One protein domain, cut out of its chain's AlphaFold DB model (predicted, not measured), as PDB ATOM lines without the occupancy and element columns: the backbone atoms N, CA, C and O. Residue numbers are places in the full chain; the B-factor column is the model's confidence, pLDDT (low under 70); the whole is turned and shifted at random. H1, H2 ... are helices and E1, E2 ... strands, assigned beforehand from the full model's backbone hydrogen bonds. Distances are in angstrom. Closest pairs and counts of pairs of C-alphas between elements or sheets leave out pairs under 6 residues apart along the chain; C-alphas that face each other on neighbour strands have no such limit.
ATOM      1  N   CYS A  26     157.749 117.274 111.288       88.56
ATOM      2  CA  CYS A  26     158.995 116.647 110.876       88.56
ATOM      3  C   CYS A  26     159.818 116.320 112.118       88.56
ATOM      4  O   CYS A  26     159.595 116.880 113.200       88.56
ATOM      5  N   LYS A  27     160.761 115.397 111.972       93.25
ATOM      6  CA  LYS A  27     161.752 115.140 113.012       93.25
ATOM      7  C   LYS A  27     162.772 116.269 113.044       93.25
ATOM      8  O   LYS A  27     163.130 116.820 112.007       93.25
ATOM      9  N   VAL A  28     163.338 116.548 114.216       92.81
ATOM     10  CA  VAL A  28     164.459 117.499 114.331       92.81
ATOM     11  C   VAL A  28     165.618 117.119 113.401       92.81
ATOM     12  O   VAL A  28     166.227 118.001 112.808       92.81
ATOM     13  N   SER A  29     165.891 115.824 113.221       91.75
ATOM     14  CA  SER A  29     166.919 115.329 112.289       91.75
ATOM     15  C   SER A  29     166.658 115.614 110.807       91.75
ATOM     16  O   SER A  29     167.598 115.569 110.021       91.75
ATOM     17  N   GLU A  30     165.416 115.904 110.423       90.75
ATOM     18  CA  GLU A  30     165.021 116.208 109.041       90.75
ATOM     19  C   GLU A  30     165.148 117.705 108.724       90.75
ATOM     20  O   GLU A  30     165.007 118.114 107.573       90.75
ATOM     21  N   LEU A  31     165.422 118.544 109.729       90.56
ATOM     22  CA  LEU A  31     165.615 119.972 109.526       90.56
ATOM     23  C   LEU A  31     166.941 120.230 108.806       90.56
ATOM     24  O   LEU A  31     168.016 119.978 109.346       90.56
ATOM     25  N   ASP A  32     166.853 120.828 107.619       89.94
ATOM     26  CA  ASP A  32     168.007 121.287 106.841       89.94
ATOM     27  C   ASP A  32     167.951 122.816 106.636       89.94
ATOM     28  O   ASP A  32     167.344 123.305 105.673       89.94
ATOM     29  N   PRO A  33     168.521 123.612 107.564       86.44
ATOM     30  CA  PRO A  33     168.577 125.065 107.447       86.44
ATOM     31  C   PRO A  33     169.276 125.555 106.175       86.44
ATOM     32  O   PRO A  33     170.399 125.158 105.868       86.44
ATOM     33  N   LEU A  34     168.640 126.481 105.445       80.81
ATOM     34  CA  LEU A  34     169.174 127.010 104.183       80.81
ATOM     35  C   LEU A  34     170.508 127.753 104.361       80.81
ATOM     36  O   LEU A  34     171.381 127.699 103.495       80.81
ATOM     37  N   HIS A  35     170.661 128.471 105.470       70.62
ATOM     38  CA  HIS A  35     171.858 129.250 105.781       70.62
ATOM     39  C   HIS A  35     172.602 128.612 106.931       70.62
ATOM     40  O   HIS A  35     171.940 128.171 107.851       70.62
ATOM     41  N   SER A  36     173.939 128.625 106.934       65.25
ATOM     42  CA  SER A  36     174.754 128.133 108.058       65.25
ATOM     43  C   SER A  36     174.469 128.882 109.378       65.25
ATOM     44  O   SER A  36     174.040 130.042 109.368       65.25
ATOM     45  N   SER A  37     174.782 128.270 110.525       60.84
ATOM     46  CA  SER A  37     174.722 128.942 111.836       60.84
ATOM     47  C   SER A  37     175.610 130.195 111.891       60.84
ATOM     48  O   SER A  37     175.247 131.185 112.522       60.84
ATOM     49  N   ALA A  38     176.719 130.210 111.140       59.41
ATOM     50  CA  ALA A  38     177.607 131.366 111.004       59.41
ATOM     51  C   ALA A  38     176.927 132.577 110.337       59.41
ATOM     52  O   ALA A  38     177.258 133.718 110.648       59.41
ATOM     53  N   THR A  39     175.956 132.340 109.452       60.94
ATOM     54  CA  THR A  39     175.148 133.392 108.811       60.94
ATOM     55  C   THR A  39     174.004 133.858 109.714       60.94
ATOM     56  O   THR A  39     173.570 135.002 109.625       60.94
ATOM     57  N   SER A  40     173.525 132.981 110.601       57.84
ATOM     58  CA  SER A  40     172.376 133.240 111.478       57.84
ATOM     59  C   SER A  40     172.732 134.026 112.749       57.84
ATOM     60  O   SER A  40     171.826 134.558 113.394       57.84
ATOM     61  N   GLY A  41     174.028 134.126 113.072       63.16
ATOM     62  CA  GLY A  41     174.545 134.794 114.268       63.16
ATOM     63  C   GLY A  41     174.221 134.045 115.567       63.16
ATOM     64  O   GLY A  41     173.422 133.109 115.579       63.16
ATOM     65  N   ARG A  42     174.845 134.463 116.679       67.94
ATOM     66  CA  ARG A  42     174.396 134.037 118.016       67.94
ATOM     67  C   ARG A  42     172.996 134.572 118.273       67.94
ATOM     68  O   ARG A  42     172.715 135.727 117.949       67.94
ATOM     69  N   ARG A  43     172.166 133.755 118.914       75.56
ATOM     70  CA  ARG A  43     170.776 134.080 119.243       75.56
ATOM     71  C   ARG A  43     170.534 133.817 120.723       75.56
ATOM     72  O   ARG A  43     169.934 132.799 121.070       75.56
ATOM     73  N   PRO A  44     171.011 134.712 121.611       79.44
ATOM     74  CA  PRO A  44     170.860 134.549 123.055       79.44
ATOM     75  C   PRO A  44     169.400 134.356 123.479       79.44
ATOM     76  O   PRO A  44     169.123 133.700 124.478       79.44
ATOM     77  N   GLU A  45     168.455 134.910 122.719       83.19
ATOM     78  CA  GLU A  45     167.022 134.761 122.951       83.19
ATOM     79  C   GLU A  45     166.517 133.321 122.783       83.19
ATOM     80  O   GLU A  45     165.513 132.975 123.395       83.19
ATOM     81  N   LEU A  46     167.204 132.494 121.986       84.31
ATOM     82  CA  LEU A  46     166.922 131.064 121.824       84.31
ATOM     83  C   LEU A  46     167.824 130.211 122.726       84.31
ATOM     84  O   LEU A  46     167.343 129.260 123.338       84.31
ATOM     85  N   GLU A  47     169.102 130.582 122.858       85.56
ATOM     86  CA  GLU A  47     170.088 129.886 123.706       85.56
ATOM     87  C   GLU A  47     169.657 129.854 125.185       85.56
ATOM     88  O   GLU A  47     169.899 128.873 125.884       85.56
ATOM     89  N   ASN A  48     168.985 130.907 125.667       88.94
ATOM     90  CA  ASN A  48     168.537 131.007 127.059       88.94
ATOM     91  C   ASN A  48     167.228 130.256 127.359       88.94
ATOM     92  O   ASN A  48     166.828 130.195 128.521       88.94
ATOM     93  N   LEU A  49     166.541 129.717 126.347       90.19
ATOM     94  CA  LEU A  49     165.304 128.960 126.554       90.19
ATOM     95  C   LEU A  49     165.612 127.575 127.125       90.19
ATOM     96  O   LEU A  49     166.570 126.920 126.716       90.19
ATOM     97  N   SER A  50     164.761 127.057 128.003       92.38
ATOM     98  CA  SER A  50     164.735 125.619 128.286       92.38
ATOM     99  C   SER A  50     164.260 124.827 127.062       92.38
ATOM    100  O   SER A  50     163.701 125.383 126.118       92.38
ATOM    101  N   ASP A  51     164.488 123.514 127.050       91.31
ATOM    102  CA  ASP A  51     164.078 122.650 125.929       91.31
ATOM    103  C   ASP A  51     162.576 122.729 125.665       91.31
ATOM    104  O   ASP A  51     162.134 122.804 124.520       91.31
ATOM    105  N   GLN A  52     161.794 122.770 126.742       91.06
ATOM    106  CA  GLN A  52     160.350 122.906 126.668       91.06
ATOM    107  C   GLN A  52     159.940 124.260 126.084       91.06
ATOM    108  O   GLN A  52     159.061 124.312 125.232       91.06
ATOM    109  N   GLU A  53     160.578 125.352 126.509       90.69
ATOM    110  CA  GLU A  53     160.288 126.687 125.976       90.69
ATOM    111  C   GLU A  53     160.694 126.819 124.509       90.69
ATOM    112  O   GLU A  53     159.985 127.455 123.729       90.69
ATOM    113  N   LEU A  54     161.799 126.188 124.108       91.38
ATOM    114  CA  LEU A  54     162.207 126.143 122.712       91.38
ATOM    115  C   LEU A  54     161.184 125.378 121.866       91.38
ATOM    116  O   LEU A  54     160.749 125.900 120.840       91.38
ATOM    117  N   LEU A  55     160.766 124.185 122.300       89.81
ATOM    118  CA  LEU A  55     159.739 123.402 121.605       89.81
ATOM    119  C   LEU A  55     158.414 124.163 121.517       89.81
ATOM    120  O   LEU A  55     157.789 124.183 120.460       89.81
ATOM    121  N   GLU A  56     158.015 124.847 122.588       88.31
ATOM    122  CA  GLU A  56     156.827 125.700 122.594       88.31
ATOM    123  C   GLU A  56     156.968 126.861 121.600       88.31
ATOM    124  O   GLU A  56     156.046 127.143 120.842       88.31
ATOM    125  N   SER A  57     158.144 127.492 121.518       87.25
ATOM    126  CA  SER A  57     158.404 128.577 120.561       87.25
ATOM    127  C   SER A  57     158.337 128.135 119.094       87.25
ATOM    128  O   SER A  57     158.134 128.965 118.203       87.25
ATOM    129  N   VAL A  58     158.544 126.844 118.837       88.62
ATOM    130  CA  VAL A  58     158.498 126.238 117.504       88.62
ATOM    131  C   VAL A  58     157.078 125.798 117.169       88.62
ATOM    132  O   VAL A  58     156.576 126.136 116.102       88.62
ATOM    133  N   ASN A  59     156.429 125.085 118.090       85.38
ATOM    134  CA  ASN A  59     155.110 124.497 117.869       85.38
ATOM    135  C   ASN A  59     153.970 125.512 118.013       85.38
ATOM    136  O   ASN A  59     152.945 125.354 117.352       85.38
ATOM    137  N   ASN A  60     154.156 126.547 118.840       83.94
ATOM    138  CA  ASN A  60     153.183 127.597 119.145       83.94
ATOM    139  C   ASN A  60     153.848 128.994 119.114       83.94
ATOM    140  O   ASN A  60     153.961 129.677 120.140       83.94
ATOM    141  N   PRO A  61     154.323 129.459 117.946       82.06
ATOM    142  CA  PRO A  61     155.015 130.738 117.845       82.06
ATOM    143  C   PRO A  61     154.075 131.914 118.143       82.06
ATOM    144  O   PRO A  61     153.074 132.116 117.457       82.06
ATOM    145  N   ARG A  62     154.430 132.755 119.126       70.12
ATOM    146  CA  ARG A  62     153.590 133.884 119.590       70.12
ATOM    147  C   ARG A  62     153.198 134.887 118.497       70.12
ATOM    148  O   ARG A  62     152.147 135.505 118.608       70.12
ATOM    149  N   ASN A  63     154.027 135.041 117.467       72.75
ATOM    150  CA  ASN A  63     153.819 136.014 116.391       72.75
ATOM    151  C   ASN A  63     153.254 135.395 115.104       72.75
ATOM    152  O   ASN A  63     153.171 136.084 114.095       72.75
ATOM    153  N   GLY A  64     152.887 134.107 115.110       69.88
ATOM    154  CA  GLY A  64     152.521 133.422 113.867       69.88
ATOM    155  C   GLY A  64     153.703 133.280 112.903       69.88
ATOM    156  O   GLY A  64     153.509 133.239 111.694       69.88
ATOM    157  N   ASP A  65     154.920 133.201 113.450       81.00
ATOM    158  CA  ASP A  65     156.159 132.951 112.715       81.00
ATOM    159  C   ASP A  65     156.562 131.482 112.915       81.00
ATOM    160  O   ASP A  65     157.297 131.194 113.861       81.00
ATOM    161  N   PRO A  66     156.079 130.509 112.133       86.19
ATOM    162  CA  PRO A  66     156.484 129.108 112.252       86.19
ATOM    163  C   PRO A  66     157.794 128.822 111.511       86.19
ATOM    164  O   PRO A  66     158.350 129.675 110.817       86.19
ATOM    165  N   ILE A  67     158.309 127.602 111.669       89.38
ATOM    166  CA  ILE A  67     159.342 127.076 110.772       89.38
ATOM    167  C   ILE A  67     158.685 126.796 109.422       89.38
ATOM    168  O   ILE A  67     157.663 126.117 109.381       89.38
ATOM    169  N   LYS A  68     159.265 127.288 108.324       89.62
ATOM    170  CA  LYS A  68     158.773 127.004 106.967       89.62
ATOM    171  C   LYS A  68     159.775 126.163 106.210       89.62
ATOM    172  O   LYS A  68     160.943 126.539 106.111       89.62
ATOM    173  N   ILE A  69     159.303 125.063 105.635       89.81
ATOM    174  CA  ILE A  69     160.130 124.152 104.841       89.81
ATOM    175  C   ILE A  69     159.686 124.232 103.392       89.81
ATOM    176  O   ILE A  69     158.507 124.078 103.078       89.81
ATOM    177  N   ASN A  70     160.638 124.477 102.500       86.88
ATOM    178  CA  ASN A  70     160.369 124.495 101.077       86.88
ATOM    179  C   ASN A  70     160.149 123.068 100.571       86.88
ATOM    180  O   ASN A  70     161.082 122.276 100.544       86.88
ATOM    181  N   THR A  71     158.941 122.759 100.110       86.88
ATOM    182  CA  THR A  71     158.536 121.412  99.662       86.88
ATOM    183  C   THR A  71     159.299 120.905  98.436       86.88
ATOM    184  O   THR A  71     159.286 119.712  98.160       86.88
ATOM    185  N   ARG A  72     159.960 121.790  97.678       84.31
ATOM    186  CA  ARG A  72     160.745 121.427  96.485       84.31
ATOM    187  C   ARG A  72     162.207 121.138  96.798       84.31
ATOM    188  O   ARG A  72     162.840 120.388  96.068       84.31
ATOM    189  N   THR A  73     162.754 121.807  97.810       85.56
ATOM    190  CA  THR A  73     164.178 121.708  98.172       85.56
ATOM    191  C   THR A  73     164.405 121.012  99.506       85.56
ATOM    192  O   THR A  73     165.551 120.805  99.868       85.56
ATOM    193  N   GLU A  74     163.340 120.768 100.270       88.00
ATOM    194  CA  GLU A  74     163.329 120.234 101.644       88.00
ATOM    195  C   GLU A  74     164.089 121.092 102.675       88.00
ATOM    196  O   GLU A  74     164.207 120.742 103.842       88.00
ATOM    197  N   LYS A  75     164.544 122.280 102.266       90.12
ATOM    198  CA  LYS A  75     165.268 123.228 103.114       90.12
ATOM    199  C   LYS A  75     164.348 124.121 103.934       90.12
ATOM    200  O   LYS A  75     163.313 124.587 103.449       90.12
ATOM    201  N   VAL A  76     164.793 124.459 105.142       90.88
ATOM    202  CA  VAL A  76     164.149 125.458 106.000       90.88
ATOM    203  C   VAL A  76     164.408 126.853 105.429       90.88
ATOM    204  O   VAL A  76     165.532 127.359 105.435       90.88
ATOM    205  N   VAL A  77     163.353 127.492 104.933       88.62
ATOM    206  CA  VAL A  77     163.403 128.845 104.357       88.62
ATOM    207  C   VAL A  77     163.059 129.930 105.373       88.62
ATOM    208  O   VAL A  77     163.473 131.072 105.201       88.62
ATOM    209  N   ASP A  78     162.369 129.574 106.459       87.69
ATOM    210  CA  ASP A  78     162.040 130.480 107.562       87.69
ATOM    211  C   ASP A  78     162.114 129.747 108.907       87.69
ATOM    212  O   ASP A  78     161.894 128.541 108.984       87.69
ATOM    213  N   GLY A  79     162.448 130.464 109.980       88.19
ATOM    214  CA  GLY A  79     162.671 129.869 111.299       88.19
ATOM    215  C   GLY A  79     164.035 129.184 111.471       88.19
ATOM    216  O   GLY A  79     164.224 128.462 112.449       88.19
ATOM    217  N   ASN A  80     165.000 129.461 110.584       88.44
ATOM    218  CA  ASN A  80     166.357 128.890 110.590       88.44
ATOM    219  C   ASN A  80     167.043 128.930 111.972       88.44
ATOM    220  O   ASN A  80     167.655 127.950 112.376       88.44
ATOM    221  N   GLY A  81     166.902 130.025 112.732       88.31
ATOM    222  CA  GLY A  81     167.496 130.137 114.071       88.31
ATOM    223  C   GLY A  81     166.981 129.086 115.062       88.31
ATOM    224  O   GLY A  81     167.773 128.469 115.767       88.31
ATOM    225  N   ARG A  82     165.666 128.829 115.077       89.81
ATOM    226  CA  ARG A  82     165.074 127.775 115.919       89.81
ATOM    227  C   ARG A  82     165.459 126.388 115.424       89.81
ATOM    228  O   ARG A  82     165.764 125.532 116.242       89.81
ATOM    229  N   ALA A  83     165.498 126.184 114.107       91.19
ATOM    230  CA  ALA A  83     165.946 124.920 113.530       91.19
ATOM    231  C   ALA A  83     167.391 124.585 113.941       91.19
ATOM    232  O   ALA A  83     167.671 123.455 114.333       91.19
ATOM    233  N   TYR A  84     168.289 125.575 113.956       90.50
ATOM    234  CA  TYR A  84     169.649 125.389 114.462       90.50
ATOM    235  C   TYR A  84     169.709 125.021 115.929       90.50
ATOM    236  O   TYR A  84     170.439 124.105 116.293       90.50
ATOM    237  N   GLU A  85     168.967 125.738 116.765       90.69
ATOM    238  CA  GLU A  85     168.973 125.472 118.196       90.69
ATOM    239  C   GLU A  85     168.428 124.065 118.495       90.69
ATOM    240  O   GLU A  85     169.002 123.345 119.310       90.69
ATOM    241  N   LEU A  86     167.395 123.618 117.769       92.81
ATOM    242  CA  LEU A  86     166.883 122.247 117.849       92.81
ATOM    243  C   LEU A  86     167.946 121.210 117.460       92.81
ATOM    244  O   LEU A  86     168.162 120.259 118.208       92.81
ATOM    245  N   LEU A  87     168.630 121.401 116.328       92.06
ATOM    246  CA  LEU A  87     169.703 120.508 115.873       92.06
ATOM    247  C   LEU A  87     170.871 120.466 116.869       92.06
ATOM    248  O   LEU A  87     171.387 119.394 117.187       92.06
ATOM    249  N   ASN A  88     171.261 121.626 117.399       90.75
ATOM    250  CA  ASN A  88     172.308 121.749 118.407       90.75
ATOM    251  C   ASN A  88     171.938 120.970 119.679       90.75
ATOM    252  O   ASN A  88     172.735 120.178 120.179       90.75
ATOM    253  N   ARG A  89     170.702 121.120 120.161       91.62
ATOM    254  CA  ARG A  89     170.206 120.403 121.342       91.62
ATOM    255  C   ARG A  89     170.063 118.909 121.116       91.62
ATOM    256  O   ARG A  89     170.530 118.148 121.952       91.62
ATOM    257  N   ALA A  90     169.559 118.494 119.958       92.31
ATOM    258  CA  ALA A  90     169.480 117.087 119.572       92.31
ATOM    259  C   ALA A  90     170.849 116.387 119.512       92.31
ATOM    260  O   ALA A  90     170.920 115.167 119.650       92.31
ATOM    261  N   SER A  91     171.937 117.143 119.327       89.50
ATOM    262  CA  SER A  91     173.307 116.620 119.394       89.50
ATOM    263  C   SER A  91     173.874 116.524 120.820       89.50
ATOM    264  O   SER A  91     174.899 115.874 121.037       89.50
ATOM    265  N   SER A  92     173.219 117.151 121.803       89.00
ATOM    266  CA  SER A  92     173.651 117.171 123.198       89.00
ATOM    267  C   SER A  92     173.002 116.035 123.993       89.00
ATOM    268  O   SER A  92     171.778 115.984 124.098       89.00
ATOM    269  N   PRO A  93     173.781 115.170 124.669       87.25
ATOM    270  CA  PRO A  93     173.227 114.099 125.501       87.25
ATOM    271  C   PRO A  93     172.530 114.613 126.771       87.25
ATOM    272  O   PRO A  93     171.891 113.836 127.474       87.25
ATOM    273  N   MET A  94     172.681 115.904 127.094       88.19
ATOM    274  CA  MET A  94     172.029 116.552 128.236       88.19
ATOM    275  C   MET A  94     170.666 117.159 127.883       88.19
ATOM    276  O   MET A  94     169.950 117.589 128.786       88.19
ATOM    277  N   SER A  95     170.317 117.235 126.595       91.94
ATOM    278  CA  SER A  95     169.020 117.750 126.169       91.94
ATOM    279  C   SER A  95     167.965 116.648 126.176       91.94
ATOM    280  O   SER A  95     168.231 115.485 125.884       91.94
ATOM    281  N   SER A  96     166.735 117.035 126.493       92.50
ATOM    282  CA  SER A  96     165.538 116.218 126.291       92.50
ATOM    283  C   SER A  96     165.077 116.187 124.827       92.50
ATOM    284  O   SER A  96     164.301 115.311 124.446       92.50
ATOM    285  N   ILE A  97     165.550 117.128 124.004       93.25
ATOM    286  CA  ILE A  97     165.302 117.157 122.564       93.25
ATOM    287  C   ILE A  97     166.242 116.152 121.917       93.25
ATOM    288  O   ILE A  97     167.451 116.200 122.111       93.25
ATOM    289  N   THR A  98     165.673 115.244 121.135       93.94
ATOM    290  CA  THR A  98     166.402 114.181 120.444       93.94
ATOM    291  C   THR A  98     166.239 114.337 118.932       93.94
ATOM    292  O   THR A  98     165.322 115.031 118.483       93.94
ATOM    293  N   PRO A  99     167.067 113.660 118.118       92.56
ATOM    294  CA  PRO A  99     166.906 113.657 116.663       92.56
ATOM    295  C   PRO A  99     165.520 113.190 116.182       92.56
ATOM    296  O   PRO A  99     165.101 113.579 115.093       92.56
ATOM    297  N   ASP A 100     164.810 112.388 116.983       93.19
ATOM    298  CA  ASP A 100     163.463 111.875 116.701       93.19
ATOM    299  C   ASP A 100     162.332 112.740 117.281       93.19
ATOM    300  O   ASP A 100     161.155 112.435 117.074       93.19
ATOM    301  N   THR A 101     162.651 113.817 118.007       91.44
ATOM    302  CA  THR A 101     161.638 114.747 118.516       91.44
ATOM    303  C   THR A 101     160.884 115.373 117.344       91.44
ATOM    304  O   THR A 101     161.493 115.864 116.395       91.44
ATOM    305  N   LEU A 102     159.552 115.346 117.411       90.88
ATOM    306  CA  LEU A 102     158.684 115.915 116.384       90.88
ATOM    307  C   LEU A 102     158.449 117.403 116.637       90.88
ATOM    308  O   LEU A 102     158.162 117.811 117.764       90.88
ATOM    309  N   VAL A 103     158.531 118.193 115.571       89.75
ATOM    310  CA  VAL A 103     158.253 119.631 115.581       89.75
ATOM    311  C   VAL A 103     157.346 120.020 114.422       89.75
ATOM    312  O   VAL A 103     157.409 119.429 113.340       89.75
ATOM    313  N   HIS A 104     156.485 121.008 114.652       89.56
ATOM    314  CA  HIS A 104     155.603 121.546 113.627       89.56
ATOM    315  C   HIS A 104     156.374 122.417 112.634       89.56
ATOM    316  O   HIS A 104     157.264 123.187 113.004       89.56
ATOM    317  N   TYR A 105     155.978 122.325 111.370       88.12
ATOM    318  CA  TYR A 105     156.423 123.224 110.321       88.12
ATOM    319  C   TYR A 105     155.268 123.553 109.373       88.12
ATOM    320  O   TYR A 105     154.288 122.818 109.267       88.12
ATOM    321  N   GLU A 106     155.406 124.658 108.654       88.00
ATOM    322  CA  GLU A 106     154.532 125.025 107.551       88.00
ATOM    323  C   GLU A 106     155.191 124.660 106.212       88.00
ATOM    324  O   GLU A 106     156.269 125.176 105.885       88.00
ATOM    325  N   PRO A 107     154.568 123.788 105.404       86.44
ATOM    326  CA  PRO A 107     155.022 123.541 104.046       86.44
ATOM    327  C   PRO A 107     154.912 124.818 103.206       86.44
ATOM    328  O   PRO A 107     153.850 125.431 103.104       86.44
ATOM    329  N   TYR A 108     156.003 125.201 102.554       84.69
ATOM    330  CA  TYR A 108     156.069 126.343 101.653       84.69
ATOM    331  C   TYR A 108     156.401 125.866 100.240       84.69
ATOM    332  O   TYR A 108     157.443 125.265 100.004       84.69
ATOM    333  N   THR A 109     155.532 126.154  99.272       84.12
ATOM    334  CA  THR A 109     155.816 125.884  97.856       84.12
ATOM    335  C   THR A 109     155.930 127.221  97.127       84.12
ATOM    336  O   THR A 109     154.907 127.885  96.944       84.12
TER     337      THR A 109
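This is residues 26 to 109 of the 118 residues of an uncharacterized protein of Dictyobacter kobayashii (UniProt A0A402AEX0). A small domain has its longest helix, H4, near its middle, touched by the nine-residue helix H3 and by the two short helices H1 and H2, with a small, strongly twisted sheet of three strands, E2, E1 and E3, to one side. The unnamed stretch at residues 26 to 36 reaches both edge strands of that sheet, by short pairings with E3 and E2. The printed part has 84 residues, with four named helices and three named strands in the order H1 H2 H3 E1 E2 H4 E3. The sheet order is E2 E1 E3, mixed, and the class is mixed, helices and strands. The whole is compact, with a radius of gyration of the C-alphas of 11.8 A and spans of 35 by 26 by 24 A.

From Cys 26 at (158.995, 116.647, 110.876), the printed part runs to H1, residues 37 to 40, whose C-alpha 37 is at (174.722, 128.942, 111.836). H2 is residues 44 to 47, and H3 is residues 51 to 59, 12.2 A long. The strands E1, residues 68 to 70, and E2, residues 75 to 78, follow. H4 is residues 80 to 90, 15.2 A long. E3, residues 102 to 108, is 18.2 A long and ends with C-alpha 108 at (156.069, 126.343, 101.653).

H4 is the hub and touches H1, H2 and H3. The closest C-alphas of H1 and H4 are those of Ser 40 and Gly 81, 6.3 A apart; those of H2 and H4 are Leu 46 and Glu 85, 7.0 A. H3 and H4 run opposite ways at a steep tilt of 38 degrees, closest at the C-alphas of Val 58 and Arg 82, 6.9 A. H2 and H3 are close but not clearly touching. E1 and E2 form a hairpin, antiparallel, with N 70 and O 75 at 2.8 A. E1 and E3 are parallel, with N 108 and O 69 at 2.8 A. H3 only grazes the sheet with residues 55 to 59, and H4 only grazes it with residues 80 to 86; H1 and H2 are not on it. In H3 and H4 every O i to N i+4 pair is within hydrogen-bond range; H1 and H2 are too short for such a pair.

The C-alphas farthest apart are those of Met 94 and Thr 109, 35.7 A. The printed part has no cut. The link from H4 to E3, 11 residues, is long. The mean pLDDT of the printed part is 85.6, with residues 36 to 42 and residue 64 under 70.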